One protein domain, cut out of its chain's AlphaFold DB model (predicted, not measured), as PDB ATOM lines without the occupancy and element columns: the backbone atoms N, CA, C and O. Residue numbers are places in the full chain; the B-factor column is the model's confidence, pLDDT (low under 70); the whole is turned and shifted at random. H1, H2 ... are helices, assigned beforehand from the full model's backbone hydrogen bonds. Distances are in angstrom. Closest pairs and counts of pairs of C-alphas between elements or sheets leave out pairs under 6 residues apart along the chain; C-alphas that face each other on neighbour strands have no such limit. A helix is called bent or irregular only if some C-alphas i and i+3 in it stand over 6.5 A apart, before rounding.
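What this domain is: This is residues 8 to 22 and 118 to 210 of the 485 residues of the protein "F-box domain-containing protein" of Dentipellis fragilis (UniProt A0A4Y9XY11). The long helix H2 sticks out with residues 118 to 134 from crossed helices H4, H6 and the end of kinked H5; H1 lies loosely beside them. The printed part has 108 residues with six named helices, H1 to H6. It is all helix and loose: radius of gyration of the C-alphas 16.8 A, spans 48 by 43 by 25 A.

Where its parts are: H2, residues 118 to 142, runs 36.2 A from (-97.562, -79.751, -44.232). H1 is residues 8 to 21, H3 146 to 149, H4 152 to 163. H5, residues 180 to 199, is irregular, C-alphas 190 and 193 being 9.4 A apart. H6, residues 201 to 208, ends at (-72.253, -68.013, -66.108).

How they stand to each other: H4 and H5, a hairpin, touch, with closest C-alphas Ala 163 and Trp 193, 5.3 A. H6 touches both. H4 and H6 have every O i to N i+4 pair within hydrogen-bond range, H5 7 of 16, and 11 of 17 O i to N i+3.

The domain as a whole: Residues 23 to 117 are not printed, a 35.2 A gap; pLDDT is under 70 at residues 8 to 22 and 172 to 189.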
ATOM      1  N   THR A   8     -52.125 -58.068 -53.196       29.83
ATOM      2  CA  THR A   8     -52.915 -59.310 -53.034       29.83
ATOM      3  C   THR A   8     -53.450 -59.505 -51.613       29.83
ATOM      4  O   THR A   8     -54.610 -59.880 -51.434       29.83
ATOM      5  N   ARG A   9     -52.681 -59.139 -50.576       26.72
ATOM      6  CA  ARG A   9     -53.173 -59.160 -49.181       26.72
ATOM      7  C   ARG A   9     -54.293 -58.146 -48.921       26.72
ATOM      8  O   ARG A   9     -55.192 -58.424 -48.126       26.72
ATOM      9  N   ASN A  10     -54.276 -57.010 -49.620       25.59
ATOM     10  CA  ASN A  10     -55.347 -56.021 -49.538       25.59
ATOM     11  C   ASN A  10     -56.587 -56.427 -50.343       25.59
ATOM     12  O   ASN A  10     -57.687 -56.113 -49.898       25.59
ATOM     13  N   CYS A  11     -56.480 -57.189 -51.436       29.55
ATOM     14  CA  CYS A  11     -57.660 -57.696 -52.151       29.55
ATOM     15  C   CYS A  11     -58.552 -58.588 -51.267       29.55
ATOM     16  O   CYS A  11     -59.766 -58.402 -51.264       29.55
ATOM     17  N   GLY A  12     -57.981 -59.470 -50.438       27.92
ATOM     18  CA  GLY A  12     -58.761 -60.325 -49.526       27.92
ATOM     19  C   GLY A  12     -59.508 -59.557 -48.420       27.92
ATOM     20  O   GLY A  12     -60.656 -59.873 -48.104       27.92
ATOM     21  N   SER A  13     -58.887 -58.506 -47.870       27.00
ATOM     22  CA  SER A  13     -59.511 -57.594 -46.893       27.00
ATOM     23  C   SER A  13     -60.569 -56.694 -47.546       27.00
ATOM     24  O   SER A  13     -61.667 -56.525 -47.007       27.00
ATOM     25  N   THR A  14     -60.282 -56.191 -48.749       30.48
ATOM     26  CA  THR A  14     -61.205 -55.350 -49.518       30.48
ATOM     27  C   THR A  14     -62.397 -56.160 -50.013       30.48
ATOM     28  O   THR A  14     -63.495 -55.629 -50.031       30.48
ATOM     29  N   TYR A  15     -62.238 -57.451 -50.325       33.44
ATOM     30  CA  TYR A  15     -63.326 -58.345 -50.732       33.44
ATOM     31  C   TYR A  15     -64.321 -58.610 -49.596       33.44
ATOM     32  O   TYR A  15     -65.530 -58.590 -49.822       33.44
ATOM     33  N   LEU A  16     -63.837 -58.825 -48.365       33.88
ATOM     34  CA  LEU A  16     -64.708 -58.951 -47.189       33.88
ATOM     35  C   LEU A  16     -65.405 -57.619 -46.869       33.88
ATOM     36  O   LEU A  16     -66.598 -57.621 -46.594       33.88
ATOM     37  N   SER A  17     -64.712 -56.484 -47.021       31.64
ATOM     38  CA  SER A  17     -65.320 -55.146 -46.924       31.64
ATOM     39  C   SER A  17     -66.331 -54.861 -48.050       31.64
ATOM     40  O   SER A  17     -67.358 -54.218 -47.825       31.64
ATOM     41  N   LEU A  18     -66.090 -55.373 -49.262       34.53
ATOM     42  CA  LEU A  18     -67.008 -55.271 -50.396       34.53
ATOM     43  C   LEU A  18     -68.242 -56.149 -50.184       34.53
ATOM     44  O   LEU A  18     -69.326 -55.725 -50.555       34.53
ATOM     45  N   MET A  19     -68.098 -57.332 -49.579       37.66
ATOM     46  CA  MET A  19     -69.211 -58.199 -49.159       37.66
ATOM     47  C   MET A  19     -70.022 -57.587 -48.010       37.66
ATOM     48  O   MET A  19     -71.232 -57.779 -47.954       37.66
ATOM     49  N   ASP A  20     -69.393 -56.795 -47.141       34.97
ATOM     50  CA  ASP A  20     -70.102 -56.031 -46.107       34.97
ATOM     51  C   ASP A  20     -70.951 -54.900 -46.731       34.97
ATOM     52  O   ASP A  20     -72.048 -54.579 -46.274       34.97
ATOM     53  N   ARG A  21     -70.493 -54.341 -47.864       36.69
ATOM     54  CA  ARG A  21     -71.206 -53.298 -48.631       36.69
ATOM     55  C   ARG A  21     -72.163 -53.844 -49.704       36.69
ATOM     56  O   ARG A  21     -73.149 -53.187 -50.046       36.69
ATOM     57  N   ILE A  22     -71.918 -55.042 -50.235       39.72
ATOM     58  CA  ILE A  22     -72.758 -55.738 -51.216       39.72
ATOM     59  C   ILE A  22     -73.558 -56.796 -50.474       39.72
ATOM     60  O   ILE A  22     -73.061 -57.850 -50.119       39.72
ATOM     61  N   ASP A 118     -96.547 -80.507 -43.482       71.44
ATOM     62  CA  ASP A 118     -97.562 -79.751 -44.232       71.44
ATOM     63  C   ASP A 118     -97.863 -78.382 -43.594       71.44
ATOM     64  O   ASP A 118     -98.060 -77.384 -44.296       71.44
ATOM     65  N   ALA A 119     -97.849 -78.293 -42.258       73.25
ATOM     66  CA  ALA A 119     -98.031 -77.026 -41.547       73.25
ATOM     67  C   ALA A 119     -96.839 -76.065 -41.721       73.25
ATOM     68  O   ALA A 119     -97.041 -74.849 -41.722       73.25
ATOM     69  N   ARG A 120     -95.615 -76.581 -41.905       79.88
ATOM     70  CA  ARG A 120     -94.399 -75.788 -42.185       79.88
ATOM     71  C   ARG A 120     -94.336 -75.276 -43.622       79.88
ATOM     72  O   ARG A 120     -93.797 -74.195 -43.855       79.88
ATOM     73  N   ALA A 121     -94.950 -75.987 -44.569       82.25
ATOM     74  CA  ALA A 121     -94.880 -75.655 -45.991       82.25
ATOM     75  C   ALA A 121     -95.370 -74.229 -46.321       82.25
ATOM     76  O   ALA A 121     -94.754 -73.536 -47.135       82.25
ATOM     77  N   LYS A 122     -96.454 -73.765 -45.680       81.12
ATOM     78  CA  LYS A 122     -96.996 -72.411 -45.903       81.12
ATOM     79  C   LYS A 122     -96.092 -71.298 -45.336       81.12
ATOM     80  O   LYS A 122     -95.759 -70.393 -46.102       81.12
ATOM     81  N   PRO A 123     -95.645 -71.338 -44.062       82.56
ATOM     82  CA  PRO A 123     -94.604 -70.436 -43.563       82.56
ATOM     83  C   PRO A 123     -93.350 -70.414 -44.445       82.56
ATOM     84  O   PRO A 123     -92.862 -69.339 -44.789       82.56
ATOM     85  N   ASP A 124     -92.867 -71.580 -44.881       83.75
ATOM     86  CA  ASP A 124     -91.688 -71.675 -45.747       83.75
ATOM     87  C   ASP A 124     -91.910 -70.991 -47.104       83.75
ATOM     88  O   ASP A 124     -90.992 -70.380 -47.661       83.75
ATOM     89  N   GLN A 125     -93.128 -71.056 -47.645       85.75
ATOM     90  CA  GLN A 125     -93.502 -70.344 -48.865       85.75
ATOM     91  C   GLN A 125     -93.487 -68.819 -48.672       85.75
ATOM     92  O   GLN A 125     -92.942 -68.111 -49.524       85.75
ATOM     93  N   GLU A 126     -94.022 -68.308 -47.560       86.75
ATOM     94  CA  GLU A 126     -93.987 -66.869 -47.252       86.75
ATOM     95  C   GLU A 126     -92.550 -66.376 -47.017       86.75
ATOM     96  O   GLU A 126     -92.155 -65.342 -47.559       86.75
ATOM     97  N   ILE A 127     -91.720 -67.153 -46.309       84.38
ATOM     98  CA  ILE A 127     -90.288 -66.856 -46.125       84.38
ATOM     99  C   ILE A 127     -89.578 -66.770 -47.483       84.38
ATOM    100  O   ILE A 127     -88.794 -65.840 -47.718       84.38
ATOM    101  N   LYS A 128     -89.862 -67.702 -48.405       83.44
ATOM    102  CA  LYS A 128     -89.321 -67.672 -49.776       83.44
ATOM    103  C   LYS A 128     -89.762 -66.412 -50.529       83.44
ATOM    104  O   LYS A 128     -88.922 -65.767 -51.161       83.44
ATOM    105  N   ALA A 129     -91.036 -66.025 -50.440       85.75
ATOM    106  CA  ALA A 129     -91.572 -64.837 -51.112       85.75
ATOM    107  C   ALA A 129     -90.994 -63.521 -50.551       85.75
ATOM    108  O   ALA A 129     -90.556 -62.648 -51.313       85.75
ATOM    109  N   ALA A 130     -90.909 -63.397 -49.224       85.25
ATOM    110  CA  ALA A 130     -90.288 -62.253 -48.559       85.25
ATOM    111  C   ALA A 130     -88.800 -62.143 -48.926       85.25
ATOM    112  O   ALA A 130     -88.322 -61.069 -49.304       85.25
ATOM    113  N   SER A 131     -88.080 -63.271 -48.926       83.69
ATOM    114  CA  SER A 131     -86.676 -63.333 -49.349       83.69
ATOM    115  C   SER A 131     -86.495 -62.902 -50.805       83.69
ATOM    116  O   SER A 131     -85.584 -62.128 -51.108       83.69
ATOM    117  N   ALA A 132     -87.376 -63.335 -51.715       81.06
ATOM    118  CA  ALA A 132     -87.341 -62.920 -53.117       81.06
ATOM    119  C   ALA A 132     -87.522 -61.401 -53.274       81.06
ATOM    120  O   ALA A 132     -86.807 -60.769 -54.063       81.06
ATOM    121  N   THR A 133     -88.422 -60.811 -52.484       85.62
ATOM    122  CA  THR A 133     -88.679 -59.366 -52.504       85.62
ATOM    123  C   THR A 133     -87.510 -58.574 -51.921       85.62
ATOM    124  O   THR A 133     -87.035 -57.619 -52.545       85.62
ATOM    125  N   ALA A 134     -86.952 -59.024 -50.794       82.00
ATOM    126  CA  ALA A 134     -85.734 -58.452 -50.223       82.00
ATOM    127  C   ALA A 134     -84.564 -58.502 -51.223       82.00
ATOM    128  O   ALA A 134     -83.840 -57.519 -51.396       82.00
ATOM    129  N   SER A 135     -84.404 -59.609 -51.950       76.88
ATOM    130  CA  SER A 135     -83.386 -59.743 -52.996       76.88
ATOM    131  C   SER A 135     -83.605 -58.802 -54.183       76.88
ATOM    132  O   SER A 135     -82.624 -58.312 -54.750       76.88
ATOM    133  N   ALA A 136     -84.854 -58.496 -54.550       81.31
ATOM    134  CA  ALA A 136     -85.157 -57.501 -55.580       81.31
ATOM    135  C   ALA A 136     -84.756 -56.080 -55.141       81.31
ATOM    136  O   ALA A 136     -84.123 -55.352 -55.912       81.31
ATOM    137  N   LEU A 137     -85.036 -55.712 -53.885       82.12
ATOM    138  CA  LEU A 137     -84.608 -54.432 -53.307       82.12
ATOM    139  C   LEU A 137     -83.077 -54.325 -53.235       82.12
ATOM    140  O   LEU A 137     -82.509 -53.323 -53.677       82.12
ATOM    141  N   ARG A 138     -82.392 -55.384 -52.779       80.69
ATOM    142  CA  ARG A 138     -80.917 -55.460 -52.791       80.69
ATOM    143  C   ARG A 138     -80.356 -55.298 -54.201       80.69
ATOM    144  O   ARG A 138     -79.383 -54.573 -54.384       80.69
ATOM    145  N   SER A 139     -80.981 -55.921 -55.204       78.31
ATOM    146  CA  SER A 139     -80.562 -55.782 -56.604       78.31
ATOM    147  C   SER A 139     -80.653 -54.334 -57.085       78.31
ATOM    148  O   SER A 139     -79.708 -53.859 -57.707       78.31
ATOM    149  N   ARG A 140     -81.745 -53.622 -56.771       81.69
ATOM    150  CA  ARG A 140     -81.900 -52.196 -57.114       81.69
ATOM    151  C   ARG A 140     -80.842 -51.335 -56.437       81.69
ATOM    152  O   ARG A 140     -80.198 -50.534 -57.098       81.69
ATOM    153  N   ARG A 141     -80.607 -51.551 -55.142       84.44
ATOM    154  CA  ARG A 141     -79.571 -50.828 -54.399       84.44
ATOM    155  C   ARG A 141     -78.173 -51.092 -54.965       84.44
ATOM    156  O   ARG A 141     -77.385 -50.166 -55.097       84.44
ATOM    157  N   ASN A 142     -77.867 -52.335 -55.336       79.56
ATOM    158  CA  ASN A 142     -76.563 -52.683 -55.895       79.56
ATOM    159  C   ASN A 142     -76.294 -51.983 -57.240       79.56
ATOM    160  O   ASN A 142     -75.133 -51.723 -57.528       79.56
ATOM    161  N   LEU A 143     -77.321 -51.623 -58.025       80.12
ATOM    162  CA  LEU A 143     -77.152 -50.827 -59.254       80.12
ATOM    163  C   LEU A 143     -76.620 -49.411 -58.991       80.12
ATOM    164  O   LEU A 143     -76.051 -48.805 -59.892       80.12
ATOM    165  N   LEU A 144     -76.783 -48.896 -57.771       83.44
ATOM    166  CA  LEU A 144     -76.309 -47.568 -57.377       83.44
ATOM    167  C   LEU A 144     -74.843 -47.573 -56.920       83.44
ATOM    168  O   LEU A 144     -74.278 -46.516 -56.653       83.44
ATOM    169  N   LEU A 145     -74.213 -48.746 -56.806       82.19
ATOM    170  CA  LEU A 145     -72.812 -48.845 -56.406       82.19
ATOM    171  C   LEU A 145     -71.895 -48.472 -57.582       82.19
ATOM    172  O   LEU A 145     -72.149 -48.918 -58.702       82.19
ATOM    173  N   PRO A 146     -70.768 -47.771 -57.348       82.81
ATOM    174  CA  PRO A 146     -69.815 -47.429 -58.409       82.81
ATOM    175  C   PRO A 146     -69.344 -48.648 -59.214       82.81
ATOM    176  O   PRO A 146     -69.266 -48.610 -60.436       82.81
ATOM    177  N   ILE A 147     -69.125 -49.782 -58.541       79.75
ATOM    178  CA  ILE A 147     -68.703 -51.027 -59.196       79.75
ATOM    179  C   ILE A 147     -69.765 -51.606 -60.141       79.75
ATOM    180  O   ILE A 147     -69.440 -52.324 -61.084       79.75
ATOM    181  N   ALA A 148     -71.045 -51.289 -59.925       77.69
ATOM    182  CA  ALA A 148     -72.114 -51.717 -60.816       77.69
ATOM    183  C   ALA A 148     -72.152 -50.910 -62.121       77.69
ATOM    184  O   ALA A 148     -72.734 -51.406 -63.088       77.69
ATOM    185  N   GLN A 149     -71.503 -49.740 -62.168       81.00
ATOM    186  CA  GLN A 149     -71.364 -48.916 -63.374       81.00
ATOM    187  C   GLN A 149     -70.254 -49.405 -64.312       81.00
ATOM    188  O   GLN A 149     -70.198 -48.975 -65.461       81.00
ATOM    189  N   LEU A 150     -69.393 -50.328 -63.866       85.38
ATOM    190  CA  LEU A 150     -68.382 -50.921 -64.735       85.38
ATOM    191  C   LEU A 150     -69.035 -51.674 -65.902       85.38
ATOM    192  O   LEU A 150     -70.045 -52.379 -65.737       85.38
ATOM    193  N   HIS A 151     -68.415 -51.537 -67.076       89.38
ATOM    194  CA  HIS A 151     -68.817 -52.254 -68.279       89.38
ATOM    195  C   HIS A 151     -68.727 -53.775 -68.043       89.38
ATOM    196  O   HIS A 151     -67.783 -54.227 -67.382       89.38
ATOM    197  N   PRO A 152     -69.670 -54.579 -68.572       90.25
ATOM    198  CA  PRO A 152     -69.634 -56.038 -68.476       90.25
ATOM    199  C   PRO A 152     -68.278 -56.662 -68.817       90.25
ATOM    200  O   PRO A 152     -67.824 -57.544 -68.100       90.25
ATOM    201  N   GLU A 153     -67.605 -56.173 -69.860       91.50
ATOM    202  CA  GLU A 153     -66.296 -56.690 -70.287       91.50
ATOM    203  C   GLU A 153     -65.205 -56.481 -69.235       91.50
ATOM    204  O   GLU A 153     -64.400 -57.377 -69.003       91.50
ATOM    205  N   VAL A 154     -65.212 -55.334 -68.548       92.69
ATOM    206  CA  VAL A 154     -64.240 -55.033 -67.489       92.69
ATOM    207  C   VAL A 154     -64.461 -55.961 -66.297       92.69
ATOM    208  O   VAL A 154     -63.507 -56.528 -65.774       92.69
ATOM    209  N   LEU A 155     -65.719 -56.170 -65.895       90.50
ATOM    210  CA  LEU A 155     -66.056 -57.109 -64.821       90.50
ATOM    211  C   LEU A 155     -65.644 -58.541 -65.175       90.50
ATOM    212  O   LEU A 155     -65.026 -59.223 -64.364       90.50
ATOM    213  N   THR A 156     -65.932 -58.974 -66.397       92.62
ATOM    214  CA  THR A 156     -65.552 -60.299 -66.892       92.62
ATOM    215  C   THR A 156     -64.034 -60.473 -66.962       92.62
ATOM    216  O   THR A 156     -63.525 -61.527 -66.591       92.62
ATOM    217  N   HIS A 157     -63.292 -59.438 -67.369       93.06
ATOM    218  CA  HIS A 157     -61.831 -59.462 -67.347       93.06
ATOM    219  C   HIS A 157     -61.286 -59.577 -65.916       93.06
ATOM    220  O   HIS A 157     -60.382 -60.370 -65.669       93.06
ATOM    221  N   ILE A 158     -61.883 -58.869 -64.952       92.88
ATOM    222  CA  ILE A 158     -61.546 -59.019 -63.527       92.88
ATOM    223  C   ILE A 158     -61.818 -60.453 -63.050       92.88
ATOM    224  O   ILE A 158     -60.989 -61.026 -62.348       92.88
ATOM    225  N   PHE A 159     -62.947 -61.058 -63.440       94.50
ATOM    226  CA  PHE A 159     -63.241 -62.455 -63.095       94.50
ATOM    227  C   PHE A 159     -62.210 -63.413 -63.682       94.50
ATOM    228  O   PHE A 159     -61.835 -64.369 -63.012       94.50
ATOM    229  N   PHE A 160     -61.728 -63.142 -64.896       93.06
ATOM    230  CA  PHE A 160     -60.683 -63.940 -65.525       93.06
ATOM    231  C   PHE A 160     -59.363 -63.840 -64.758       93.06
ATOM    232  O   PHE A 160     -58.779 -64.872 -64.451       93.06
ATOM    233  N   LEU A 161     -58.944 -62.628 -64.371       93.12
ATOM    234  CA  LEU A 161     -57.743 -62.429 -63.551       93.12
ATOM    235  C   LEU A 161     -57.823 -63.203 -62.229       93.12
ATOM    236  O   LEU A 161     -56.851 -63.853 -61.858       93.12
ATOM    237  N   LEU A 162     -58.985 -63.183 -61.564       92.00
ATOM    238  CA  LEU A 162     -59.226 -63.982 -60.357       92.00
ATOM    239  C   LEU A 162     -59.178 -65.486 -60.644       92.00
ATOM    240  O   LEU A 162     -58.596 -66.235 -59.874       92.00
ATOM    241  N   ALA A 163     -59.786 -65.942 -61.739       91.62
ATOM    242  CA  ALA A 163     -59.822 -67.362 -62.078       91.62
ATOM    243  C   ALA A 163     -58.441 -67.928 -62.449       91.62
ATOM    244  O   ALA A 163     -58.220 -69.125 -62.281       91.62
ATOM    245  N   THR A 164     -57.525 -67.082 -62.930       89.62
ATOM    246  CA  THR A 164     -56.133 -67.444 -63.246       89.62
ATOM    247  C   THR A 164     -55.144 -67.229 -62.099       89.62
ATOM    248  O   THR A 164     -53.967 -67.533 -62.268       89.62
ATOM    249  N   ASP A 165     -55.577 -66.668 -60.968       89.25
ATOM    250  CA  ASP A 165     -54.726 -66.500 -59.789       89.25
ATOM    251  C   ASP A 165     -54.677 -67.816 -59.001       89.25
ATOM    252  O   ASP A 165     -55.710 -68.308 -58.545       89.25
ATOM    253  N   ASP A 166     -53.477 -68.374 -58.819       83.62
ATOM    254  CA  ASP A 166     -53.246 -69.640 -58.113       83.62
ATOM    255  C   ASP A 166     -53.837 -69.654 -56.692       83.62
ATOM    256  O   ASP A 166     -54.254 -70.713 -56.201       83.62
ATOM    257  N   ASP A 167     -53.897 -68.495 -56.024       83.62
ATOM    258  CA  ASP A 167     -54.452 -68.351 -54.672       83.62
ATOM    259  C   ASP A 167     -55.992 -68.368 -54.649       83.62
ATOM    260  O   ASP A 167     -56.589 -68.671 -53.612       83.62
ATOM    261  N   GLU A 168     -56.639 -68.095 -55.786       87.19
ATOM    262  CA  GLU A 168     -58.098 -68.071 -55.951       87.19
ATOM    263  C   GLU A 168     -58.619 -69.265 -56.775       87.19
ATOM    264  O   GLU A 168     -59.819 -69.368 -57.032       87.19
ATOM    265  N   ILE A 169     -57.766 -70.218 -57.163       87.12
ATOM    266  CA  ILE A 169     -58.226 -71.489 -57.737       87.12
ATOM    267  C   ILE A 169     -59.073 -72.231 -56.682       87.12
ATOM    268  O   ILE A 169     -58.627 -72.360 -55.540       87.12
ATOM    269  N   PRO A 170     -60.279 -72.733 -57.022       86.94
ATOM    270  CA  PRO A 170     -61.092 -73.533 -56.108       86.94
ATOM    271  C   PRO A 170     -60.324 -74.776 -55.664       86.94
ATOM    272  O   PRO A 170     -59.690 -75.414 -56.502       86.94
ATOM    273  N   ARG A 171     -60.370 -75.126 -54.378       79.12
ATOM    274  CA  ARG A 171     -59.603 -76.253 -53.826       79.12
ATOM    275  C   ARG A 171     -60.472 -77.129 -52.960       79.12
ATOM    276  O   ARG A 171     -61.293 -76.627 -52.195       79.12
ATOM    277  N   GLU A 172     -60.184 -78.419 -52.996       69.50
ATOM    278  CA  GLU A 172     -60.811 -79.368 -52.094       69.50
ATOM    279  C   GLU A 172     -60.592 -79.045 -50.624       69.50
ATOM    280  O   GLU A 172     -59.532 -78.577 -50.186       69.50
ATOM    281  N   ARG A 173     -61.611 -79.366 -49.829       61.47
ATOM    282  CA  ARG A 173     -61.473 -79.329 -48.382       61.47
ATOM    283  C   ARG A 173     -60.621 -80.522 -47.967       61.47
ATOM    284  O   ARG A 173     -61.098 -81.651 -47.954       61.47
ATOM    285  N   ALA A 174     -59.376 -80.275 -47.563       52.91
ATOM    286  CA  ALA A 174     -58.580 -81.305 -46.905       52.91
ATOM    287  C   ALA A 174     -59.397 -81.874 -45.730       52.91
ATOM    288  O   ALA A 174     -59.738 -81.132 -44.804       52.91
ATOM    289  N   LYS A 175     -59.723 -83.174 -45.765       48.81
ATOM    290  CA  LYS A 175     -60.479 -83.902 -44.724       48.81
ATOM    291  C   LYS A 175     -59.693 -84.045 -43.405       48.81
ATOM    292  O   LYS A 175     -59.750 -85.074 -42.741       48.81
ATOM    293  N   ARG A 176     -58.921 -83.037 -42.996       46.25
ATOM    294  CA  ARG A 176     -58.366 -82.978 -41.640       46.25
ATOM    295  C   ARG A 176     -59.433 -82.386 -40.733       46.25
ATOM    296  O   ARG A 176     -59.985 -81.350 -41.073       46.25
ATOM    297  N   TYR A 177     -59.723 -83.077 -39.629       42.31
ATOM    298  CA  TYR A 177     -60.648 -82.688 -38.555       42.31
ATOM    299  C   TYR A 177     -60.798 -81.163 -38.438       42.31
ATOM    300  O   TYR A 177     -59.858 -80.482 -38.030       42.31
ATOM    301  N   VAL A 178     -61.964 -80.623 -38.807       46.56
ATOM    302  CA  VAL A 178     -62.240 -79.187 -38.682       46.56
ATOM    303  C   VAL A 178     -63.343 -78.967 -37.657       46.56
ATOM    304  O   VAL A 178     -64.462 -79.454 -37.809       46.56
ATOM    305  N   ASP A 179     -62.991 -78.183 -36.646       43.59
ATOM    306  CA  ASP A 179     -63.854 -77.576 -35.639       43.59
ATOM    307  C   ASP A 179     -64.941 -76.678 -36.281       43.59
ATOM    308  O   ASP A 179     -64.684 -75.960 -37.255       43.59
ATOM    309  N   GLN A 180     -66.173 -76.708 -35.762       48.16
ATOM    310  CA  GLN A 180     -67.379 -76.163 -36.419       48.16
ATOM    311  C   GLN A 180     -67.305 -74.651 -36.718       48.16
ATOM    312  O   GLN A 180     -67.884 -74.194 -37.702       48.16
ATOM    313  N   LEU A 181     -66.537 -73.875 -35.945       48.19
ATOM    314  CA  LEU A 181     -66.386 -72.421 -36.131       48.19
ATOM    315  C   LEU A 181     -65.414 -72.029 -37.265       48.19
ATOM    316  O   LEU A 181     -65.394 -70.874 -37.693       48.19
ATOM    317  N   GLN A 182     -64.627 -72.970 -37.802       50.69
ATOM    318  CA  GLN A 182     -63.779 -72.740 -38.984       50.69
ATOM    319  C   GLN A 182     -64.492 -73.055 -40.312       50.69
ATOM    320  O   GLN A 182     -63.950 -72.773 -41.384       50.69
ATOM    321  N   LEU A 183     -65.709 -73.607 -40.264       51.06
ATOM    322  CA  LEU A 183     -66.440 -74.111 -41.426       51.06
ATOM    323  C   LEU A 183     -66.801 -73.011 -42.438       51.06
ATOM    324  O   LEU A 183     -66.581 -73.186 -43.635       51.06
ATOM    325  N   GLU A 184     -67.277 -71.850 -41.984       45.97
ATOM    326  CA  GLU A 184     -67.654 -70.756 -42.891       45.97
ATOM    327  C   GLU A 184     -66.434 -70.178 -43.617       45.97
ATOM    328  O   GLU A 184     -66.433 -70.071 -44.842       45.97
ATOM    329  N   ARG A 185     -65.336 -69.901 -42.895       48.56
ATOM    330  CA  ARG A 185     -64.061 -69.466 -43.504       48.56
ATOM    331  C   ARG A 185     -63.471 -70.531 -44.437       48.56
ATOM    332  O   ARG A 185     -62.781 -70.177 -45.391       48.56
ATOM    333  N   SER A 186     -63.752 -71.808 -44.175       59.09
ATOM    334  CA  SER A 186     -63.320 -72.938 -44.998       59.09
ATOM    335  C   SER A 186     -64.065 -72.992 -46.335       59.09
ATOM    336  O   SER A 186     -63.413 -73.137 -47.361       59.09
ATOM    337  N   ILE A 187     -65.393 -72.836 -46.361       61.47
ATOM    338  CA  ILE A 187     -66.184 -72.954 -47.605       61.47
ATOM    339  C   ILE A 187     -65.848 -71.822 -48.587       61.47
ATOM    340  O   ILE A 187     -65.733 -72.051 -49.791       61.47
ATOM    341  N   TYR A 188     -65.618 -70.603 -48.088       63.19
ATOM    342  CA  TYR A 188     -65.197 -69.495 -48.951       63.19
ATOM    343  C   TYR A 188     -63.795 -69.692 -49.534       63.19
ATOM    344  O   TYR A 188     -63.542 -69.200 -50.625       63.19
ATOM    345  N   ARG A 189     -62.899 -70.415 -48.854       66.75
ATOM    346  CA  ARG A 189     -61.601 -70.796 -49.435       66.75
ATOM    347  C   ARG A 189     -61.736 -71.910 -50.472       66.75
ATOM    348  O   ARG A 189     -61.004 -71.898 -51.449       66.75
ATOM    349  N   VAL A 190     -62.687 -72.824 -50.287       79.12
ATOM    350  CA  VAL A 190     -62.939 -73.943 -51.211       79.12
ATOM    351  C   VAL A 190     -63.439 -73.453 -52.572       79.12
ATOM    352  O   VAL A 190     -62.977 -73.926 -53.602       79.12
ATOM    353  N   LEU A 191     -64.344 -72.466 -52.598       83.94
ATOM    354  CA  LEU A 191     -64.949 -71.983 -53.848       83.94
ATOM    355  C   LEU A 191     -64.029 -71.107 -54.717       83.94
ATOM    356  O   LEU A 191     -64.337 -70.929 -55.895       83.94
ATOM    357  N   GLY A 192     -62.959 -70.530 -54.162       89.25
ATOM    358  CA  GLY A 192     -62.038 -69.668 -54.910       89.25
ATOM    359  C   GLY A 192     -62.747 -68.550 -55.693       89.25
ATOM    360  O   GLY A 192     -63.711 -67.945 -55.212       89.25
ATOM    361  N   TRP A 193     -62.352 -68.328 -56.945       90.94
ATOM    362  CA  TRP A 193     -62.924 -67.302 -57.819       90.94
ATOM    363  C   TRP A 193     -64.443 -67.442 -58.006       90.94
ATOM    364  O   TRP A 193     -65.127 -66.435 -58.198       90.94
ATOM    365  N   MET A 194     -65.019 -68.650 -57.886       91.56
ATOM    366  CA  MET A 194     -66.454 -68.882 -58.121       91.56
ATOM    367  C   MET A 194     -67.356 -68.101 -57.159       91.56
ATOM    368  O   MET A 194     -68.545 -67.915 -57.438       91.56
ATOM    369  N   ARG A 195     -66.806 -67.560 -56.067       88.81
ATOM    370  CA  ARG A 195     -67.504 -66.638 -55.158       88.81
ATOM    371  C   ARG A 195     -68.066 -65.409 -55.879       88.81
ATOM    372  O   ARG A 195     -69.081 -64.878 -55.425       88.81
ATOM    373  N   VAL A 196     -67.498 -64.996 -57.019       89.88
ATOM    374  CA  VAL A 196     -68.060 -63.907 -57.844       89.88
ATOM    375  C   VAL A 196     -69.505 -64.199 -58.271       89.88
ATOM    376  O   VAL A 196     -70.330 -63.286 -58.344       89.88
ATOM    377  N   THR A 197     -69.863 -65.479 -58.438       90.31
ATOM    378  CA  THR A 197     -71.226 -65.915 -58.792       90.31
ATOM    379  C   THR A 197     -72.234 -65.798 -57.639       90.31
ATOM    380  O   THR A 197     -73.443 -65.965 -57.848       90.31
ATOM    381  N   HIS A 198     -71.756 -65.495 -56.427       84.56
ATOM    382  CA  HIS A 198     -72.554 -65.346 -55.206       84.56
ATOM    383  C   HIS A 198     -72.707 -63.881 -54.762       84.56
ATOM    384  O   HIS A 198     -73.501 -63.599 -53.867       84.56
ATOM    385  N   VAL A 199     -71.996 -62.943 -55.400       81.81
ATOM    386  CA  VAL A 199     -72.016 -61.513 -55.043       81.81
ATOM    387  C   VAL A 199     -73.386 -60.890 -55.333       81.81
ATOM    388  O   VAL A 199     -74.076 -60.397 -54.440       81.81
ATOM    389  N   CYS A 200     -73.817 -60.917 -56.596       81.44
ATOM    390  CA  CYS A 200     -75.124 -60.416 -57.016       81.44
ATOM    391  C   CYS A 200     -75.588 -61.082 -58.321       81.44
ATOM    392  O   CYS A 200     -74.799 -61.724 -59.012       81.44
ATOM    393  N   ARG A 201     -76.862 -60.884 -58.695       82.75
ATOM    394  CA  ARG A 201     -77.437 -61.450 -59.931       82.75
ATOM    395  C   ARG A 201     -76.680 -61.021 -61.194       82.75
ATOM    396  O   ARG A 201     -76.423 -61.864 -62.041       82.75
ATOM    397  N   LYS A 202     -76.268 -59.748 -61.298       85.19
ATOM    398  CA  LYS A 202     -75.494 -59.239 -62.450       85.19
ATOM    399  C   LYS A 202     -74.182 -60.012 -62.618       85.19
ATOM    400  O   LYS A 202     -73.893 -60.481 -63.707       85.19
ATOM    401  N   TRP A 203     -73.416 -60.171 -61.540       89.44
ATOM    402  CA  TRP A 203     -72.125 -60.871 -61.572       89.44
ATOM    403  C   TRP A 203     -72.294 -62.359 -61.846       89.44
ATOM    404  O   TRP A 203     -71.550 -62.922 -62.640       89.44
ATOM    405  N   ARG A 204     -73.313 -62.974 -61.237       91.88
ATOM    406  CA  ARG A 204     -73.678 -64.362 -61.505       91.88
ATOM    407  C   ARG A 204     -73.952 -64.591 -62.986       91.88
ATOM    408  O   ARG A 204     -73.366 -65.503 -63.547       91.88
ATOM    409  N   ASN A 205     -74.792 -63.762 -63.601       92.19
ATOM    410  CA  ASN A 205     -75.121 -63.899 -65.017       92.19
ATOM    411  C   ASN A 205     -73.868 -63.723 -65.882       92.19
ATOM    412  O   ASN A 205     -73.551 -64.614 -66.651       92.19
ATOM    413  N   LEU A 206     -73.080 -62.666 -65.656       93.00
ATOM    414  CA  LEU A 206     -71.839 -62.434 -66.408       93.00
ATOM    415  C   LEU A 206     -70.841 -63.596 -66.311       93.00
ATOM    416  O   LEU A 206     -70.242 -63.977 -67.310       93.00
ATOM    417  N   ALA A 207     -70.666 -64.168 -65.120       94.12
ATOM    418  CA  ALA A 207     -69.765 -65.296 -64.922       94.12
ATOM    419  C   ALA A 207     -70.308 -66.599 -65.539       94.12
ATOM    420  O   ALA A 207     -69.534 -67.382 -66.082       94.12
ATOM    421  N   LEU A 208     -71.621 -66.846 -65.474       93.75
ATOM    422  CA  LEU A 208     -72.253 -68.013 -66.108       93.75
ATOM    423  C   LEU A 208     -72.277 -67.906 -67.641       93.75
ATOM    424  O   LEU A 208     -72.133 -68.921 -68.319       93.75
ATOM    425  N   ASP A 209     -72.411 -66.691 -68.171       94.19
ATOM    426  CA  ASP A 209     -72.430 -66.395 -69.607       94.19
ATOM    427  C   ASP A 209     -71.025 -66.362 -70.227       94.19
ATOM    428  O   ASP A 209     -70.904 -66.225 -71.443       94.19
ATOM    429  N   ASN A 210     -69.963 -66.502 -69.423       94.00
ATOM    430  CA  ASN A 210     -68.587 -66.588 -69.901       94.00
ATOM    431  C   ASN A 210     -68.027 -68.014 -69.741       94.00
ATOM    432  O   ASN A 210     -67.541 -68.369 -68.664       94.00
TER     433      ASN A 210